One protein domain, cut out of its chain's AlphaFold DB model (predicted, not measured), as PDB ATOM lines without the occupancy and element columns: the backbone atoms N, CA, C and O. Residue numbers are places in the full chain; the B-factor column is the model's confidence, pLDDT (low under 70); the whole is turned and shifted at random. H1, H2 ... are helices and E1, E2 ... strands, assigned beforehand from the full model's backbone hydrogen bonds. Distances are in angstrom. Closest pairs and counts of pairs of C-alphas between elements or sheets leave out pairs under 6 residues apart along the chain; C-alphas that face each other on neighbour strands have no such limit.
ATOM      1  N   PRO A   8     213.061 189.293 160.884       84.75
ATOM      2  CA  PRO A   8     211.869 189.304 161.734       84.75
ATOM      3  C   PRO A   8     210.813 190.328 161.308       84.75
ATOM      4  O   PRO A   8     209.623 190.043 161.396       84.75
ATOM      5  N   VAL A   9     211.233 191.501 160.832       86.88
ATOM      6  CA  VAL A   9     210.302 192.537 160.372       86.88
ATOM      7  C   VAL A   9     209.688 192.146 159.040       86.88
ATOM      8  O   VAL A   9     208.477 192.237 158.903       86.88
ATOM      9  N   GLU A  10     210.467 191.595 158.108       89.25
ATOM     10  CA  GLU A  10     209.918 191.057 156.856       89.25
ATOM     11  C   GLU A  10     208.922 189.913 157.100       89.25
ATOM     12  O   GLU A  10     207.879 189.846 156.451       89.25
ATOM     13  N   ALA A  11     209.224 189.017 158.046       87.50
ATOM     14  CA  ALA A  11     208.330 187.926 158.423       87.50
ATOM     15  C   ALA A  11     207.025 188.450 159.036       87.50
ATOM     16  O   ALA A  11     205.949 187.969 158.681       87.50
ATOM     17  N   LEU A  12     207.111 189.456 159.912       86.56
ATOM     18  CA  LEU A  12     205.937 190.100 160.493       86.56
ATOM     19  C   LEU A  12     205.103 190.815 159.423       86.56
ATOM     20  O   LEU A  12     203.891 190.637 159.392       86.56
ATOM     21  N   THR A  13     205.735 191.577 158.527       89.31
ATOM     22  CA  THR A  13     205.048 192.278 157.434       89.31
ATOM     23  C   THR A  13     204.302 191.299 156.531       89.31
ATOM     24  O   THR A  13     203.101 191.461 156.342       89.31
ATOM     25  N   ARG A  14     204.962 190.232 156.060       90.56
ATOM     26  CA  ARG A  14     204.310 189.200 155.232       90.56
ATOM     27  C   ARG A  14     203.145 188.526 155.946       90.56
ATOM     28  O   ARG A  14     202.137 188.212 155.324       90.56
ATOM     29  N   TRP A  15     203.280 188.278 157.247       89.38
ATOM     30  CA  TRP A  15     202.198 187.681 158.021       89.38
ATOM     31  C   TRP A  15     200.983 188.611 158.119       89.38
ATOM     32  O   TRP A  15     199.864 188.149 157.914       89.38
ATOM     33  N   LEU A  16     201.190 189.908 158.369       89.94
ATOM     34  CA  LEU A  16     200.101 190.893 158.406       89.94
ATOM     35  C   LEU A  16     199.391 191.018 157.052       89.94
ATOM     36  O   LEU A  16     198.165 191.092 157.024       89.94
ATOM     37  N   GLU A  17     200.146 190.990 155.950       90.94
ATOM     38  CA  GLU A  17     199.606 191.015 154.584       90.94
ATOM     39  C   GLU A  17     198.707 189.802 154.306       90.94
ATOM     40  O   GLU A  17     197.567 189.964 153.883       90.94
ATOM     41  N   VAL A  18     199.190 188.588 154.592       89.38
ATOM     42  CA  VAL A  18     198.430 187.340 154.377       89.38
ATOM     43  C   VAL A  18     197.211 187.245 155.298       89.38
ATOM     44  O   VAL A  18     196.203 186.657 154.921       89.38
ATOM     45  N   ALA A  19     197.293 187.811 156.503       85.62
ATOM     46  CA  ALA A  19     196.192 187.843 157.461       85.62
ATOM     47  C   ALA A  19     195.170 188.966 157.191       85.62
ATOM     48  O   ALA A  19     194.223 189.106 157.967       85.62
ATOM     49  N   GLU A  20     195.378 189.775 156.143       86.56
ATOM     50  CA  GLU A  20     194.547 190.932 155.782       86.56
ATOM     51  C   GLU A  20     194.361 191.919 156.950       86.56
ATOM     52  O   GLU A  20     193.304 192.521 157.141       86.56
ATOM     53  N   ILE A  21     195.408 192.086 157.764       84.62
ATOM     54  CA  ILE A  21     195.418 193.031 158.885       84.62
ATOM     55  C   ILE A  21     196.045 194.334 158.396       84.62
ATOM     56  O   ILE A  21     197.245 194.561 158.545       84.62
ATOM     57  N   ASP A  22     195.222 195.204 157.816       81.31
ATOM     58  CA  ASP A  22     195.642 196.541 157.392       81.31
ATOM     59  C   ASP A  22     195.610 197.550 158.557       81.31
ATOM     60  O   ASP A  22     196.411 198.488 158.613       81.31
ATOM     61  N   LYS A  23     194.663 197.370 159.487       78.50
ATOM     62  CA  LYS A  23     194.359 198.274 160.604       78.50
ATOM     63  C   LYS A  23     193.814 197.499 161.805       78.50
ATOM     64  O   LYS A  23     193.290 196.393 161.694       78.50
ATOM     65  N   GLY A  24     193.873 198.128 162.977       84.12
ATOM     66  CA  GLY A  24     193.318 197.572 164.211       84.12
ATOM     67  C   GLY A  24     194.296 196.677 164.972       84.12
ATOM     68  O   GLY A  24     195.513 196.782 164.832       84.12
ATOM     69  N   SER A  25     193.764 195.852 165.871       87.44
ATOM     70  CA  SER A  25     194.577 195.099 166.829       87.44
ATOM     71  C   SER A  25     195.075 193.774 166.265       87.44
ATOM     72  O   SER A  25     194.303 192.985 165.728       87.44
ATOM     73  N   VAL A  26     196.362 193.497 166.471       86.88
ATOM     74  CA  VAL A  26     196.996 192.231 166.073       86.88
ATOM     75  C   VAL A  26     196.512 191.069 166.947       86.88
ATOM     76  O   VAL A  26     196.117 190.024 166.440       86.88
ATOM     77  N   PHE A  27     196.481 191.265 168.267       90.12
ATOM     78  CA  PHE A  27     196.005 190.264 169.222       90.12
ATOM     79  C   PHE A  27     194.497 190.397 169.423       90.12
ATOM     80  O   PHE A  27     194.026 191.330 170.079       90.12
ATOM     81  N   ARG A  28     193.740 189.461 168.848       91.06
ATOM     82  CA  ARG A  28     192.274 189.403 168.901       91.06
ATOM     83  C   ARG A  28     191.826 188.010 169.320       91.06
ATOM     84  O   ARG A  28     192.544 187.034 169.121       91.06
ATOM     85  N   ASN A  29     190.647 187.930 169.926       88.50
ATOM     86  CA  ASN A  29     190.038 186.639 170.220       88.50
ATOM     87  C   ASN A  29     189.597 185.974 168.904       88.50
ATOM     88  O   ASN A  29     189.165 186.669 167.981       88.50
ATOM     89  N   ILE A  30     189.719 184.650 168.837       89.25
ATOM     90  CA  ILE A  30     189.186 183.820 167.758       89.25
ATOM     91  C   ILE A  30     188.407 182.684 168.417       89.25
ATOM     92  O   ILE A  30     188.926 182.033 169.328       89.25
ATOM     93  N   ASP A  31     187.169 182.455 167.985       92.31
ATOM     94  CA  ASP A  31     186.393 181.313 168.471       92.31
ATOM     95  C   ASP A  31     186.767 179.997 167.759       92.31
ATOM     96  O   ASP A  31     187.554 179.956 166.814       92.31
ATOM     97  N   ARG A  32     186.175 178.882 168.200       94.06
ATOM     98  CA  ARG A  32     186.432 177.542 167.636       94.06
ATOM     99  C   ARG A  32     185.995 177.362 166.174       94.06
ATOM    100  O   ARG A  32     186.272 176.313 165.601       94.06
ATOM    101  N   TRP A  33     185.269 178.319 165.603       93.44
ATOM    102  CA  TRP A  33     184.796 178.298 164.219       93.44
ATOM    103  C   TRP A  33     185.554 179.292 163.331       93.44
ATOM    104  O   TRP A  33     185.269 179.374 162.140       93.44
ATOM    105  N   GLY A  34     186.538 180.005 163.885       88.44
ATOM    106  CA  GLY A  34     187.372 180.953 163.153       88.44
ATOM    107  C   GLY A  34     186.823 182.379 163.120       88.44
ATOM    108  O   GLY A  34     187.389 183.212 162.413       88.44
ATOM    109  N   ASN A  35     185.766 182.704 163.876       89.50
ATOM    110  CA  ASN A  35     185.278 184.081 163.926       89.50
ATOM    111  C   ASN A  35     186.258 184.951 164.711       89.50
ATOM    112  O   ASN A  35     186.551 184.684 165.880       89.50
ATOM    113  N   VAL A  36     186.738 186.016 164.070       87.12
ATOM    114  CA  VAL A  36     187.682 186.960 164.669       87.12
ATOM    115  C   VAL A  36     186.923 188.137 165.269       87.12
ATOM    116  O   VAL A  36     186.182 188.842 164.584       87.12
ATOM    117  N   PHE A  37     187.132 188.389 166.558       87.69
ATOM    118  CA  PHE A  37     186.472 189.491 167.254       87.69
ATOM    119  C   PHE A  37     187.144 190.829 166.928       87.69
ATOM    120  O   PHE A  37     188.367 190.924 166.893       87.69
ATOM    121  N   ALA A  38     186.361 191.898 166.754       85.56
ATOM    122  CA  ALA A  38     186.892 193.230 166.428       85.56
ATOM    123  C   ALA A  38     187.706 193.874 167.570       85.56
ATOM    124  O   ALA A  38     188.541 194.745 167.331       85.56
ATOM    125  N   ARG A  39     187.460 193.467 168.822       88.88
ATOM    126  CA  ARG A  39     188.101 194.049 170.006       88.88
ATOM    127  C   ARG A  39     189.490 193.453 170.239       88.88
ATOM    128  O   ARG A  39     189.671 192.238 170.190       88.88
ATOM    129  N   ALA A  40     190.436 194.325 170.580       90.19
ATOM    130  CA  ALA A  40     191.753 193.938 171.072       90.19
ATOM    131  C   ALA A  40     191.653 193.035 172.310       90.19
ATOM    132  O   ALA A  40     190.819 193.272 173.191       90.19
ATOM    133  N   LEU A  41     192.559 192.063 172.419       92.06
ATOM    134  CA  LEU A  41     192.842 191.430 173.701       92.06
ATOM    135  C   LEU A  41     193.431 192.457 174.670       92.06
ATOM    136  O   LEU A  41     194.164 193.369 174.286       92.06
ATOM    137  N   GLU A  42     193.093 192.298 175.942       92.88
ATOM    138  CA  GLU A  42     193.628 193.145 176.999       92.88
ATOM    139  C   GLU A  42     195.127 192.818 177.219       92.88
ATOM    140  O   GLU A  42     195.514 191.644 177.144       92.88
ATOM    141  N   PRO A  43     195.999 193.822 177.440       90.25
ATOM    142  CA  PRO A  43     197.442 193.603 177.562       90.25
ATOM    143  C   PRO A  43     197.861 192.555 178.603       90.25
ATOM    144  O   PRO A  43     198.784 191.776 178.351       90.25
ATOM    145  N   SER A  44     197.205 192.493 179.763       92.06
ATOM    146  CA  SER A  44     197.507 191.489 180.787       92.06
ATOM    147  C   SER A  44     197.153 190.069 180.326       92.06
ATOM    148  O   SER A  44     197.926 189.141 180.578       92.06
ATOM    149  N   ALA A  45     196.073 189.902 179.553       90.88
ATOM    150  CA  ALA A  45     195.718 188.624 178.939       90.88
ATOM    151  C   ALA A  45     196.777 188.152 177.925       90.88
ATOM    152  O   ALA A  45     197.163 186.982 177.943       90.88
ATOM    153  N   ILE A  46     197.306 189.057 177.092       90.12
ATOM    154  CA  ILE A  46     198.402 188.741 176.156       90.12
ATOM    155  C   ILE A  46     199.631 188.257 176.935       90.12
ATOM    156  O   ILE A  46     200.196 187.207 176.629       90.12
ATOM    157  N   ASN A  47     200.010 188.984 177.990       90.94
ATOM    158  CA  ASN A  47     201.138 188.611 178.841       90.94
ATOM    159  C   ASN A  47     200.952 187.236 179.490       90.94
ATOM    160  O   ASN A  47     201.905 186.462 179.550       90.94
ATOM    161  N   ALA A  48     199.745 186.920 179.966       91.38
ATOM    162  CA  ALA A  48     199.444 185.620 180.551       91.38
ATOM    163  C   ALA A  48     199.618 184.479 179.532       91.38
ATOM    164  O   ALA A  48     200.197 183.449 179.869       91.38
ATOM    165  N   ILE A  49     199.178 184.670 178.282       88.56
ATOM    166  CA  ILE A  49     199.314 183.677 177.202       88.56
ATOM    167  C   ILE A  49     200.788 183.446 176.850       88.56
ATOM    168  O   ILE A  49     201.246 182.302 176.806       88.56
ATOM    169  N   VAL A  50     201.540 184.528 176.626       86.69
ATOM    170  CA  VAL A  50     202.946 184.440 176.202       86.69
ATOM    171  C   VAL A  50     203.802 183.808 177.300       86.69
ATOM    172  O   VAL A  50     204.565 182.886 177.025       86.69
ATOM    173  N   LYS A  51     203.624 184.233 178.558       89.44
ATOM    174  CA  LYS A  51     204.398 183.714 179.698       89.44
ATOM    175  C   LYS A  51     204.061 182.270 180.054       89.44
ATOM    176  O   LYS A  51     204.934 181.554 180.520       89.44
ATOM    177  N   LYS A  52     202.817 181.828 179.841       81.56
ATOM    178  CA  LYS A  52     202.426 180.425 180.053       81.56
ATOM    179  C   LYS A  52     203.099 179.471 179.058       81.56
ATOM    180  O   LYS A  52     203.182 178.281 179.329       81.56
ATOM    181  N   THR A  53     203.543 179.986 177.915       56.72
ATOM    182  CA  THR A  53     204.154 179.197 176.833       56.72
ATOM    183  C   THR A  53     205.692 179.200 176.909       56.72
ATOM    184  O   THR A  53     206.345 178.739 175.977       56.72
ATOM    185  N   SER A  54     206.274 179.746 177.989       52.09
ATOM    186  CA  SER A  54     207.726 179.775 178.256       52.09
ATOM    187  C   SER A  54     208.175 178.625 179.149       52.09
ATOM    188  O   SER A  54     207.391 178.246 180.047       52.09
TER     189      SER A  54
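Overview. This is residues 8 to 54 of the 54 residues of an uncharacterized protein of Ochrobactrum sp. LP_5_YM (UniProt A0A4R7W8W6). A small two-strand hairpin, E1 and E2, lies between two helices, H1 and H2, that stand well separated, making a loose, open arch with a helix for each leg. The printed part has 47 residues with two named helices and two named strands, in the order H1, E1, E2, H2; the sheet, E1 - E2, is antiparallel and the class is mixed, helices and strands. The whole is loose, with a radius of gyration of the C-alphas of 12.1 A and spans of 26 by 26 by 18 A.

Along the chain. E1 is residues 28 to 30 and E2 residues 36 to 40. H1, residues 8 to 18, is 15.4 A long and begins at C-alpha 8 (211.869, 189.304, 161.734). H2, residues 43 to 52, is 14.3 A long and ends at C-alpha 52 (202.426, 180.425, 180.053).

Arrangement. E1 and E2 form an antiparallel hairpin at 153 degrees, with N 37 and O 29 3.0 A apart, within hydrogen-bond range. H1 and H2 are apart, as are H1 and E2, and E1 and H2. In H1 and H2 every O i to N i+4 pair is within hydrogen-bond range.

Size, cuts and confidence. The C-alphas of Val 9 and Trp 33, the two farthest apart, are 29.5 A apart. Residues 47 to 54, of which 47 to 52 belong to H2, stand free. The printed part has no cut and no long link; pLDDT is under 70 at residues 53 to 54.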